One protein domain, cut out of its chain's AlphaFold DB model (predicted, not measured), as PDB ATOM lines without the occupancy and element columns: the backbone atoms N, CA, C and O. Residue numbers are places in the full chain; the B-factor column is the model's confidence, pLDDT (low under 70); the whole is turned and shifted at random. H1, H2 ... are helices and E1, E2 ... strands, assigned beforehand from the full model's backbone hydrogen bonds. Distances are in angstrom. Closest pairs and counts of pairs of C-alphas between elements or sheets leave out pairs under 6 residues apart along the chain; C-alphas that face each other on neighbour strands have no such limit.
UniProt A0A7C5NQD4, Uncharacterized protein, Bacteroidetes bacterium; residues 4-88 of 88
ATOM      1  N   TRP A   4      -9.632 -15.430 -27.006       92.38
ATOM      2  CA  TRP A   4      -8.598 -16.400 -26.635       92.38
ATOM      3  C   TRP A   4      -8.425 -16.560 -25.121       92.38
ATOM      4  O   TRP A   4      -8.059 -17.639 -24.674       92.38
ATOM      5  N   LYS A   5      -8.703 -15.520 -24.318       93.00
ATOM      6  CA  LYS A   5      -8.655 -15.624 -22.854       93.00
ATOM      7  C   LYS A   5      -9.712 -16.592 -22.332       93.00
ATOM      8  O   LYS A   5      -9.391 -17.405 -21.480       93.00
ATOM      9  N   LEU A   6     -10.930 -16.538 -22.878       94.88
ATOM     10  CA  LEU A   6     -11.999 -17.473 -22.526       94.88
ATOM     11  C   LEU A   6     -11.615 -18.902 -22.919       94.88
ATOM     12  O   LEU A   6     -11.681 -19.796 -22.083       94.88
ATOM     13  N   ALA A   7     -11.170 -19.096 -24.165       95.69
ATOM     14  CA  ALA A   7     -10.744 -20.407 -24.652       95.69
ATOM     15  C   ALA A   7      -9.610 -20.989 -23.792       95.69
ATOM     16  O   ALA A   7      -9.663 -22.150 -23.400       95.69
ATOM     17  N   ARG A   8      -8.626 -20.158 -23.421       96.00
ATOM     18  CA  ARG A   8      -7.538 -20.547 -22.522       96.00
ATOM     19  C   ARG A   8      -8.042 -20.902 -21.122       96.00
ATOM     20  O   ARG A   8      -7.661 -21.941 -20.613       96.00
ATOM     21  N   SER A   9      -8.929 -20.105 -20.525       96.00
ATOM     22  CA  SER A   9      -9.514 -20.426 -19.214       96.00
ATOM     23  C   SER A   9     -10.308 -21.735 -19.211       96.00
ATOM     24  O   SER A   9     -10.311 -22.436 -18.205       96.00
ATOM     25  N   ILE A  10     -10.975 -22.072 -20.319       96.94
ATOM     26  CA  ILE A  10     -11.655 -23.366 -20.479       96.94
ATOM     27  C   ILE A  10     -10.625 -24.493 -20.604       96.94
ATOM     28  O   ILE A  10     -10.768 -25.518 -19.945       96.94
ATOM     29  N   ASN A  11      -9.587 -24.302 -21.421       96.88
ATOM     30  CA  ASN A  11      -8.563 -25.313 -21.672       96.88
ATOM     31  C   ASN A  11      -7.677 -25.602 -20.446       96.88
ATOM     32  O   ASN A  11      -7.320 -26.752 -20.209       96.88
ATOM     33  N   ASP A  12      -7.351 -24.577 -19.656       97.38
ATOM     34  CA  ASP A  12      -6.483 -24.684 -18.476       97.38
ATOM     35  C   ASP A  12      -7.204 -25.334 -17.267       97.38
ATOM     36  O   ASP A  12      -6.558 -25.717 -16.293       97.38
ATOM     37  N   ASP A  13      -8.533 -25.507 -17.315       97.50
ATOM     38  CA  ASP A  13      -9.311 -26.232 -16.301       97.50
ATOM     39  C   ASP A  13      -9.711 -27.625 -16.817       97.50
ATOM     40  O   ASP A  13     -10.484 -27.770 -17.765       97.50
ATOM     41  N   ALA A  14      -9.221 -28.680 -16.160       96.62
ATOM     42  CA  ALA A  14      -9.450 -30.071 -16.572       96.62
ATOM     43  C   ALA A  14     -10.938 -30.467 -16.654       96.62
ATOM     44  O   ALA A  14     -11.318 -31.309 -17.463       96.62
ATOM     45  N   PHE A  15     -11.800 -29.867 -15.828       94.81
ATOM     46  CA  PHE A  15     -13.233 -30.151 -15.881       94.81
ATOM     47  C   PHE A  15     -13.894 -29.422 -17.050       94.81
ATOM     48  O   PHE A  15     -14.689 -30.017 -17.772       94.81
ATOM     49  N   LEU A  16     -13.577 -28.138 -17.239       96.00
ATOM     50  CA  LEU A  16     -14.167 -27.339 -18.314       96.00
ATOM     51  C   LEU A  16     -13.698 -27.810 -19.694       96.00
ATOM     52  O   LEU A  16     -14.525 -27.906 -20.592       96.00
ATOM     53  N   SER A  17     -12.427 -28.174 -19.854       97.00
ATOM     54  CA  SER A  17     -11.883 -28.749 -21.098       97.00
ATOM     55  C   SER A  17     -12.481 -30.119 -21.446       97.00
ATOM     56  O   SER A  17     -12.675 -30.446 -22.621       97.00
ATOM     57  N   ALA A  18     -12.825 -30.924 -20.438       94.88
ATOM     58  CA  ALA A  18     -13.562 -32.169 -20.633       94.88
ATOM     59  C   ALA A  18     -15.051 -31.927 -20.929       94.88
ATOM     60  O   ALA A  18     -15.673 -32.724 -21.628       94.88
ATOM     61  N   LEU A  19     -15.627 -30.843 -20.405       93.75
ATOM     62  CA  LEU A  19     -17.043 -30.527 -20.553       93.75
ATOM     63  C   LEU A  19     -17.360 -29.819 -21.870       93.75
ATOM     64  O   LEU A  19     -18.335 -30.193 -22.508       93.75
ATOM     65  N   ILE A  20     -16.609 -28.783 -22.244       96.12
ATOM     66  CA  ILE A  20     -16.921 -27.875 -23.354       96.12
ATOM     67  C   ILE A  20     -16.251 -28.361 -24.640       96.12
ATOM     68  O   ILE A  20     -15.050 -28.610 -24.663       96.12
ATOM     69  N   GLU A  21     -17.036 -28.467 -25.708       95.31
ATOM     70  CA  GLU A  21     -16.579 -28.849 -27.047       95.31
ATOM     71  C   GLU A  21     -16.427 -27.636 -27.964       95.31
ATOM     72  O   GLU A  21     -15.460 -27.540 -28.714       95.31
ATOM     73  N   GLN A  22     -17.385 -26.704 -27.916       95.56
ATOM     74  CA  GLN A  22     -17.440 -25.575 -28.847       95.56
ATOM     75  C   GLN A  22     -17.744 -24.263 -28.129       95.56
ATOM     76  O   GLN A  22     -18.430 -24.225 -27.101       95.56
ATOM     77  N   ILE A  23     -17.225 -23.184 -28.715       96.06
ATOM     78  CA  ILE A  23     -17.522 -21.800 -28.357       96.06
ATOM     79  C   ILE A  23     -18.115 -21.151 -29.607       96.06
ATOM     80  O   ILE A  23     -17.382 -20.831 -30.542       96.06
ATOM     81  N   ASP A  24     -19.427 -20.940 -29.607       95.69
ATOM     82  CA  ASP A  24     -20.131 -20.314 -30.725       95.69
ATOM     83  C   ASP A  24     -20.339 -18.830 -30.443       95.69
ATOM     84  O   ASP A  24     -20.865 -18.453 -29.393       95.69
ATOM     85  N   ILE A  25     -19.991 -17.983 -31.410       94.62
ATOM     86  CA  ILE A  25     -20.315 -16.555 -31.381       94.62
ATOM     87  C   ILE A  25     -21.545 -16.348 -32.253       94.62
ATOM     88  O   ILE A  25     -21.517 -16.577 -33.462       94.62
ATOM     89  N   GLN A  26     -22.638 -15.936 -31.627       94.19
ATOM     90  CA  GLN A  26     -23.890 -15.646 -32.309       94.19
ATOM     91  C   GLN A  26     -23.789 -14.332 -33.096       94.19
ATOM     92  O   GLN A  26     -22.931 -13.489 -32.833       94.19
ATOM     93  N   GLN A  27     -24.705 -14.118 -34.046       93.69
ATOM     94  CA  GLN A  27     -24.739 -12.892 -34.861       93.69
ATOM     95  C   GLN A  27     -24.879 -11.610 -34.020       93.69
ATOM     96  O   GLN A  27     -24.368 -10.564 -34.406       93.69
ATOM     97  N   ASN A  28     -25.533 -11.693 -32.858       92.31
ATOM     98  CA  ASN A  28     -25.678 -10.589 -31.902       92.31
ATOM     99  C   ASN A  28     -24.442 -10.394 -30.994       92.31
ATOM    100  O   ASN A  28     -24.476  -9.563 -30.089       92.31
ATOM    101  N   GLY A  29     -23.367 -11.159 -31.204       91.50
ATOM    102  CA  GLY A  29     -22.145 -11.117 -30.401       91.50
ATOM    103  C   GLY A  29     -22.209 -11.907 -29.091       91.50
ATOM    104  O   GLY A  29     -21.211 -11.945 -28.369       91.50
ATOM    105  N   GLU A  30     -23.335 -12.553 -28.771       93.25
ATOM    106  CA  GLU A  30     -23.428 -13.416 -27.595       93.25
ATOM    107  C   GLU A  30     -22.641 -14.714 -27.790       93.25
ATOM    108  O   GLU A  30     -22.599 -15.303 -28.870       93.25
ATOM    109  N   ILE A  31     -22.039 -15.182 -26.703       95.44
ATOM    110  CA  ILE A  31     -21.273 -16.418 -26.652       95.44
ATOM    111  C   ILE A  31     -22.179 -17.539 -26.145       95.44
ATOM    112  O   ILE A  31     -22.817 -17.420 -25.091       95.44
ATOM    113  N   LEU A  32     -22.191 -18.653 -26.872       95.38
ATOM    114  CA  LEU A  32     -22.726 -19.928 -26.411       95.38
ATOM    115  C   LEU A  32     -21.578 -20.909 -26.185       95.38
ATOM    116  O   LEU A  32     -20.678 -21.018 -27.013       95.38
ATOM    117  N   LEU A  33     -21.634 -21.652 -25.081       95.62
ATOM    118  CA  LEU A  33     -20.768 -22.813 -24.882       95.62
ATOM    119  C   LEU A  33     -21.579 -24.087 -25.115       95.62
ATOM    120  O   LEU A  33     -22.683 -24.241 -24.579       95.62
ATOM    121  N   VAL A  34     -21.020 -24.999 -25.906       94.12
ATOM    122  CA  VAL A  34     -21.642 -26.282 -26.241       94.12
ATOM    123  C   VAL A  34     -20.892 -27.396 -25.509       94.12
ATOM    124  O   VAL A  34     -19.693 -27.563 -25.744       94.12
ATOM    125  N   PRO A  35     -21.545 -28.147 -24.608       93.06
ATOM    126  CA  PRO A  35     -20.936 -29.287 -23.939       93.06
ATOM    127  C   PRO A  35     -20.750 -30.497 -24.866       93.06
ATOM    128  O   PRO A  35     -21.520 -30.689 -25.805       93.06
ATOM    129  N   LYS A  36     -19.797 -31.375 -24.537       90.69
ATOM    130  CA  LYS A  36     -19.574 -32.676 -25.199       90.69
ATOM    131  C   LYS A  36     -20.715 -33.664 -24.988       90.69
ATOM    132  O   LYS A  36     -20.937 -34.547 -25.810       90.69
ATOM    133  N   LEU A  37     -21.403 -33.551 -23.852       83.75
ATOM    134  CA  LEU A  37     -22.435 -34.487 -23.422       83.75
ATOM    135  C   LEU A  37     -23.786 -33.786 -23.271       83.75
ATOM    136  O   LEU A  37     -23.894 -32.712 -22.679       83.75
ATOM    137  N   GLY A  38     -24.835 -34.455 -23.745       79.06
ATOM    138  CA  GLY A  38     -26.200 -33.939 -23.721       79.06
ATOM    139  C   GLY A  38     -26.502 -32.982 -24.875       79.06
ATOM    140  O   GLY A  38     -25.712 -32.801 -25.793       79.06
ATOM    141  N   LYS A  39     -27.698 -32.387 -24.845       78.44
ATOM    142  CA  LYS A  39     -28.176 -31.431 -25.866       78.44
ATOM    143  C   LYS A  39     -28.267 -30.001 -25.330       78.44
ATOM    144  O   LYS A  39     -28.995 -29.174 -25.873       78.44
ATOM    145  N   GLN A  40     -27.591 -29.740 -24.217       81.50
ATOM    146  CA  GLN A  40     -27.741 -28.497 -23.476       81.50
ATOM    147  C   GLN A  40     -26.937 -27.392 -24.151       81.50
ATOM    148  O   GLN A  40     -25.812 -27.625 -24.577       81.50
ATOM    149  N   LYS A  41     -27.479 -26.177 -24.212       89.19
ATOM    150  CA  LYS A  41     -26.708 -24.988 -24.603       89.19
ATOM    151  C   LYS A  41     -26.470 -24.100 -23.393       89.19
ATOM    152  O   LYS A  41     -27.407 -23.844 -22.634       89.19
ATOM    153  N   ILE A  42     -25.235 -23.630 -23.223       92.81
ATOM    154  CA  ILE A  42     -24.879 -22.696 -22.157       92.81
ATOM    155  C   ILE A  42     -24.862 -21.286 -22.740       92.81
ATOM    156  O   ILE A  42     -23.959 -20.930 -23.493       92.81
ATOM    157  N   GLU A  43     -25.856 -20.478 -22.390       94.06
ATOM    158  CA  GLU A  43     -25.914 -19.063 -22.752       94.06
ATOM    159  C   GLU A  43     -24.950 -18.274 -21.856       94.06
ATOM    160  O   GLU A  43     -25.267 -17.928 -20.713       94.06
ATOM    161  N   PHE A  44     -23.741 -18.031 -22.366       94.12
ATOM    162  CA  PHE A  44     -22.666 -17.348 -21.645       94.12
ATOM    163  C   PHE A  44     -22.800 -15.818 -21.715       94.12
ATOM    164  O   PHE A  44     -22.422 -15.104 -20.779       94.12
ATOM    165  N   GLY A  45     -23.395 -15.316 -22.802       93.38
ATOM    166  CA  GLY A  45     -23.576 -13.888 -23.049       93.38
ATOM    167  C   GLY A  45     -22.254 -13.242 -23.450       93.38
ATOM    168  O   GLY A  45     -21.593 -13.703 -24.373       93.38
ATOM    169  N   ASP A  46     -21.848 -12.186 -22.757       92.94
ATOM    170  CA  ASP A  46     -20.579 -11.504 -23.013       92.94
ATOM    171  C   ASP A  46     -19.402 -12.059 -22.181       92.94
ATOM    172  O   ASP A  46     -19.524 -12.979 -21.366       92.94
ATOM    173  N   LEU A  47     -18.226 -11.457 -22.363       92.44
ATOM    174  CA  LEU A  47     -17.013 -11.805 -21.617       92.44
ATOM    175  C   LEU A  47     -16.904 -11.121 -20.244       92.44
ATOM    176  O   LEU A  47     -15.932 -11.383 -19.524       92.44
ATOM    177  N   VAL A  48     -17.853 -10.258 -19.867       91.50
ATOM    178  CA  VAL A  48     -17.841  -9.585 -18.561       91.50
ATOM    179  C   VAL A  48     -17.964 -10.647 -17.470       91.50
ATOM    180  O   VAL A  48     -18.776 -11.565 -17.570       91.50
ATOM    181  N   ASN A  49     -17.102 -10.570 -16.453       90.75
ATOM    182  CA  ASN A  49     -17.048 -11.529 -15.341       90.75
ATOM    183  C   ASN A  49     -16.935 -13.007 -15.779       90.75
ATOM    184  O   ASN A  49     -17.405 -13.905 -15.079       90.75
ATOM    185  N   SER A  50     -16.297 -13.275 -16.926       92.69
ATOM    186  CA  SER A  50     -16.180 -14.620 -17.518       92.69
ATOM    187  C   SER A  50     -15.643 -15.690 -16.557       92.69
ATOM    188  O   SER A  50     -16.160 -16.803 -16.549       92.69
ATOM    189  N   GLU A  51     -14.679 -15.362 -15.695       92.38
ATOM    190  CA  GLU A  51     -14.172 -16.297 -14.681       92.38
ATOM    191  C   GLU A  51     -15.267 -16.722 -13.686       92.38
ATOM    192  O   GLU A  51     -15.435 -17.908 -13.400       92.38
ATOM    193  N   ASN A  52     -16.066 -15.768 -13.196       92.38
ATOM    194  CA  ASN A  52     -17.184 -16.050 -12.295       92.38
ATOM    195  C   ASN A  52     -18.267 -16.885 -12.996       92.38
ATOM    196  O   ASN A  52     -18.791 -17.842 -12.424       92.38
ATOM    197  N   LYS A  53     -18.565 -16.570 -14.263       93.62
ATOM    198  CA  LYS A  53     -19.508 -17.346 -15.081       93.62
ATOM    199  C   LYS A  53     -19.043 -18.795 -15.253       93.62
ATOM    200  O   LYS A  53     -19.833 -19.712 -15.035       93.62
ATOM    201  N   LEU A  54     -17.762 -19.027 -15.555       94.44
ATOM    202  CA  LEU A  54     -17.192 -20.377 -15.657       94.44
ATOM    203  C   LEU A  54     -17.257 -21.142 -14.323       94.44
ATOM    204  O   LEU A  54     -17.600 -22.326 -14.319       94.44
ATOM    205  N   LYS A  55     -17.019 -20.474 -13.183       93.50
ATOM    206  CA  LYS A  55     -17.199 -21.074 -11.846       93.50
ATOM    207  C   LYS A  55     -18.647 -21.513 -11.609       93.50
ATOM    208  O   LYS A  55     -18.871 -22.635 -11.155       93.50
ATOM    209  N   LYS A  56     -19.629 -20.678 -11.972       91.62
ATOM    210  CA  LYS A  56     -21.066 -21.009 -11.882       91.62
ATOM    211  C   LYS A  56     -21.430 -22.212 -12.763       91.62
ATOM    212  O   LYS A  56     -22.114 -23.117 -12.292       91.62
ATOM    213  N   VAL A  57     -20.924 -22.264 -14.001       92.00
ATOM    214  CA  VAL A  57     -21.101 -23.420 -14.901       92.00
ATOM    215  C   VAL A  57     -20.550 -24.688 -14.251       92.00
ATOM    216  O   VAL A  57     -21.270 -25.674 -14.118       92.00
ATOM    217  N   LYS A  58     -19.300 -24.664 -13.780       92.50
ATOM    218  CA  LYS A  58     -18.670 -25.824 -13.140       92.50
ATOM    219  C   LYS A  58     -19.456 -26.303 -11.919       92.50
ATOM    220  O   LYS A  58     -19.749 -27.492 -11.825       92.50
ATOM    221  N   ALA A  59     -19.859 -25.384 -11.040       90.44
ATOM    222  CA  ALA A  59     -20.659 -25.704  -9.863       90.44
ATOM    223  C   ALA A  59     -21.977 -26.399 -10.241       90.44
ATOM    224  O   ALA A  59     -22.280 -27.449  -9.683       90.44
ATOM    225  N   PHE A  60     -22.706 -25.884 -11.238       87.38
ATOM    226  CA  PHE A  60     -23.960 -26.482 -11.713       87.38
ATOM    227  C   PHE A  60     -23.789 -27.923 -12.211       87.38
ATOM    228  O   PHE A  60     -24.549 -28.814 -11.822       87.38
ATOM    229  N   TYR A  61     -22.773 -28.178 -13.043       87.88
ATOM    230  CA  TYR A  61     -22.531 -29.526 -13.562       87.88
ATOM    231  C   TYR A  61     -22.023 -30.490 -12.480       87.88
ATOM    232  O   TYR A  61     -22.292 -31.689 -12.535       87.88
ATOM    233  N   GLN A  62     -21.303 -29.986 -11.477       88.12
ATOM    234  CA  GLN A  62     -20.804 -30.808 -10.378       88.12
ATOM    235  C   GLN A  62     -21.863 -31.115  -9.310       88.12
ATOM    236  O   GLN A  62     -21.736 -32.153  -8.660       88.12
ATOM    237  N   SER A  63     -22.884 -30.269  -9.133       85.00
ATOM    238  CA  SER A  63     -23.951 -30.464  -8.142       85.00
ATOM    239  C   SER A  63     -25.248 -30.995  -8.760       85.00
ATOM    240  O   SER A  63     -25.610 -32.151  -8.547       85.00
ATOM    241  N   GLU A  64     -25.954 -30.172  -9.529       72.94
ATOM    242  CA  GLU A  64     -27.337 -30.416  -9.947       72.94
ATOM    243  C   GLU A  64     -27.431 -31.447 -11.073       72.94
ATOM    244  O   GLU A  64     -28.304 -32.320 -11.041       72.94
ATOM    245  N   MET A  65     -26.493 -31.435 -12.022       72.06
ATOM    246  CA  MET A  65     -26.465 -32.427 -13.110       72.06
ATOM    247  C   MET A  65     -26.164 -33.842 -12.616       72.06
ATOM    248  O   MET A  65     -26.738 -34.798 -13.137       72.06
ATOM    249  N   LYS A  66     -25.344 -33.993 -11.566       72.81
ATOM    250  CA  LYS A  66     -25.124 -35.305 -10.933       72.81
ATOM    251  C   LYS A  66     -26.405 -35.882 -10.325       72.81
ATOM    252  O   LYS A  66     -26.560 -37.096 -10.307       72.81
ATOM    253  N   LYS A  67     -27.313 -35.029  -9.839       72.81
ATOM    254  CA  LYS A  67     -28.580 -35.446  -9.213       72.81
ATOM    255  C   LYS A  67     -29.693 -35.705 -10.228       72.81
ATOM    256  O   LYS A  67     -30.529 -36.571 -10.011       72.81
ATOM    257  N   THR A  68     -29.746 -34.916 -11.301       71.38
ATOM    258  CA  THR A  68     -30.909 -34.857 -12.207       71.38
ATOM    259  C   THR A  68     -30.684 -35.503 -13.573       71.38
ATOM    260  O   THR A  68     -31.660 -35.809 -14.259       71.38
ATOM    261  N   GLY A  69     -29.428 -35.748 -13.955       71.56
ATOM    262  CA  GLY A  69     -29.061 -36.359 -15.229       71.56
ATOM    263  C   GLY A  69     -29.056 -35.389 -16.418       71.56
ATOM    264  O   GLY A  69     -29.699 -34.339 -16.431       71.56
ATOM    265  N   TRP A  70     -28.329 -35.776 -17.468       69.69
ATOM    266  CA  TRP A  70     -27.978 -34.921 -18.612       69.69
ATOM    267  C   TRP A  70     -29.151 -34.488 -19.505       69.69
ATOM    268  O   TRP A  70     -29.023 -33.536 -20.274       69.69
ATOM    269  N   ASN A  71     -30.297 -35.163 -19.404       67.94
ATOM    270  CA  ASN A  71     -31.432 -34.963 -20.309       67.94
ATOM    271  C   ASN A  71     -32.489 -33.984 -19.783       67.94
ATOM    272  O   ASN A  71     -33.429 -33.675 -20.509       67.94
ATOM    273  N   LYS A  72     -32.361 -33.500 -18.540       69.00
ATOM    274  CA  LYS A  72     -33.404 -32.677 -17.912       69.00
ATOM    275  C   LYS A  72     -33.375 -31.209 -18.343       69.00
ATOM    276  O   LYS A  72     -34.413 -30.557 -18.332       69.00
ATOM    277  N   PHE A  73     -32.211 -30.684 -18.721       69.00
ATOM    278  CA  PHE A  73     -32.058 -29.273 -19.069       69.00
ATOM    279  C   PHE A  73     -31.754 -29.107 -20.549       69.00
ATOM    280  O   PHE A  73     -30.808 -29.694 -21.064       69.00
ATOM    281  N   LYS A  74     -32.532 -28.272 -21.242       71.31
ATOM    282  CA  LYS A  74     -32.234 -27.900 -22.635       71.31
ATOM    283  C   LYS A  74     -31.307 -26.688 -22.718       71.31
ATOM    284  O   LYS A  74     -30.555 -26.548 -23.681       71.31
ATOM    285  N   LYS A  75     -31.357 -25.805 -21.717       78.19
ATOM    286  CA  LYS A  75     -30.594 -24.553 -21.669       78.19
ATOM    287  C   LYS A  75     -30.120 -24.250 -20.251       78.19
ATOM    288  O   LYS A  75     -30.852 -24.504 -19.299       78.19
ATOM    289  N   LEU A  76     -28.919 -23.688 -20.147       86.00
ATOM    290  CA  LEU A  76     -28.316 -23.142 -18.931       86.00
ATOM    291  C   LEU A  76     -27.891 -21.704 -19.230       86.00
ATOM    292  O   LEU A  76     -27.016 -21.495 -20.060       86.00
ATOM    293  N   SER A  77     -28.473 -20.712 -18.562       88.81
ATOM    294  CA  SER A  77     -28.066 -19.313 -18.747       88.81
ATOM    295  C   SER A  77     -27.176 -18.845 -17.596       88.81
ATOM    296  O   SER A  77     -27.549 -18.993 -16.438       88.81
ATOM    297  N   VAL A  78     -26.002 -18.288 -17.909       90.12
ATOM    298  CA  VAL A  78     -25.098 -17.616 -16.946       90.12
ATOM    299  C   VAL A  78     -24.777 -16.177 -17.367       90.12
ATOM    300  O   VAL A  78     -23.864 -15.551 -16.830       90.12
ATOM    301  N   LYS A  79     -25.535 -15.642 -18.332       83.62
ATOM    302  CA  LYS A  79     -25.373 -14.280 -18.858       83.62
ATOM    303  C   LYS A  79     -25.622 -13.187 -17.815       83.62
ATOM    304  O   LYS A  79     -24.958 -12.158 -17.860       83.62
ATOM    305  N   TRP A  80     -26.534 -13.422 -16.869       77.50
ATOM    306  CA  TRP A  80     -26.907 -12.470 -15.820       77.50
ATOM    307  C   TRP A  80     -26.341 -12.904 -14.474       77.50
ATOM    308  O   TRP A  80     -26.301 -14.095 -14.159       77.50
ATOM    309  N   ASP A  81     -25.950 -11.942 -13.638       62.38
ATOM    310  CA  ASP A  81     -25.184 -12.231 -12.424       62.38
ATOM    311  C   ASP A  81     -25.967 -12.942 -11.298       62.38
ATOM    312  O   ASP A  81     -25.408 -13.189 -10.231       62.38
ATOM    313  N   GLY A  82     -27.210 -13.375 -11.536       53.69
ATOM    314  CA  GLY A  82     -28.098 -13.861 -10.477       53.69
ATOM    315  C   GLY A  82     -28.955 -15.096 -10.743       53.69
ATOM    316  O   GLY A  82     -29.643 -15.500  -9.813       53.69
ATOM    317  N   GLN A  83     -28.964 -15.733 -11.922       51.06
ATOM    318  CA  GLN A  83     -29.824 -16.919 -12.073       51.06
ATOM    319  C   GLN A  83     -29.421 -17.880 -13.186       51.06
ATOM    320  O   GLN A  83     -29.273 -17.496 -14.342       51.06
ATOM    321  N   ILE A  84     -29.335 -19.157 -12.810       57.06
ATOM    322  CA  ILE A  84     -29.383 -20.289 -13.729       57.06
ATOM    323  C   ILE A  84     -30.852 -20.516 -14.083       57.06
ATOM    324  O   ILE A  84     -31.626 -20.990 -13.254       57.06
ATOM    325  N   VAL A  85     -31.242 -20.165 -15.308       60.31
ATOM    326  CA  VAL A  85     -32.574 -20.488 -15.836       60.31
ATOM    327  C   VAL A  85     -32.470 -21.797 -16.608       60.31
ATOM    328  O   VAL A  85     -31.917 -21.836 -17.706       60.31
ATOM    329  N   GLY A  86     -32.967 -22.873 -16.003       57.03
ATOM    330  CA  GLY A  86     -33.153 -24.157 -16.665       57.03
ATOM    331  C   GLY A  86     -34.548 -24.232 -17.272       57.03
ATOM    332  O   GLY A  86     -35.525 -24.306 -16.533       57.03
ATOM    333  N   SER A  87     -34.659 -24.224 -18.600       57.91
ATOM    334  CA  SER A  87     -35.912 -24.595 -19.274       57.91
ATOM    335  C   SER A  87     -35.929 -26.110 -19.507       57.91
ATOM    336  O   SER A  87     -34.960 -26.662 -20.047       57.91
ATOM    337  N   PHE A  88     -37.008 -26.760 -19.068       53.03
ATOM    338  CA  PHE A  88     -37.270 -28.201 -19.190       53.03
ATOM    339  C   PHE A  88     -37.845 -28.577 -20.571       53.03
ATOM    340  O   PHE A  88     -38.509 -27.748 -21.230       53.03
TER     341      PHE A  88
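Overview. This is residues 4 to 88 of the 88 residues of an uncharacterized protein of Bacteroidetes bacterium (UniProt A0A7C5NQD4). A twisted sheet of four strands makes a wall, and the long helix H3 packs over one face of it toward E3 and E4, with residues 50 to 60. The short helix H1 is on that same face by E1, making two layers, a sheet with helices on one face, and H2 meets H1 at a corner. The last stretch, residues 78 to 88, folds back so that residues 86 to 87 pair with E4. The printed part has 85 residues with three named helices and four named strands, in the order H1 H2 E1 E2 E3 H3 E4; the sheet E1, E2, E3, E4 is mixed and the class is mixed, helices and strands. It is compact and rounded, with a radius of gyration of the C-alphas of 11.9 A and spans of 32 by 27 by 22 A.

Arrangement. H1, residues 4 to 11, and H2, residues 14 to 19, only just touch, only at the corner by their link, with 3 pairs of C-alphas within 8 A; the closest are those of Asn 11 and Ser 17, 4.8 A apart, and the lines stand about perpendicular at 82 degrees. E1, residues 20 to 25, E2, residues 31 to 35, and E3, residues 41 to 45, form a meander, each strand the antiparallel neighbour of the one before. The hairpin E1 and E2 has N 24 and O 32 within hydrogen-bond range at 2.9 A; the hairpin E2 and E3 has N 31 and O 45 at 2.8 A. H2 only grazes the sheet, with its residues 16 to 19. H3, residues 50 to 68, only just touches H1, with 3 pairs of C-alphas within 8 A, through its residues 50 to 54 alone; the closest C-alphas are those of Leu 6 and Ser 50, 7.1 A apart, at a shallow tilt of 31 degrees, the same way. E3, H3 and E4, residues 75 to 77, make a strand-helix-strand unit, two parallel strands with a helix between, with a left-handed crossover; N 43 and O 76 are 2.8 A apart. In H1 and H2 every O i to N i+4 pair is within hydrogen-bond range, in H3 12 of 15.

Along the chain. H1 begins at C-alpha 4, (-8.598, -16.400, -26.635). E1 measures 14.3 A from first to last C-alpha, E2 13.2 A and H3 25.6 A. H3 has a kink of 29 degrees near residue 62. E4 ends at C-alpha 77, (-28.066, -19.313, -18.747).

Size, cuts and confidence. The C-alphas farthest apart, of Gln 27 and Lys 67, are 34.4 A apart. The printed part has no cut, and no link is long. Residues 70 to 73 and 81 to 88 have pLDDT under 70.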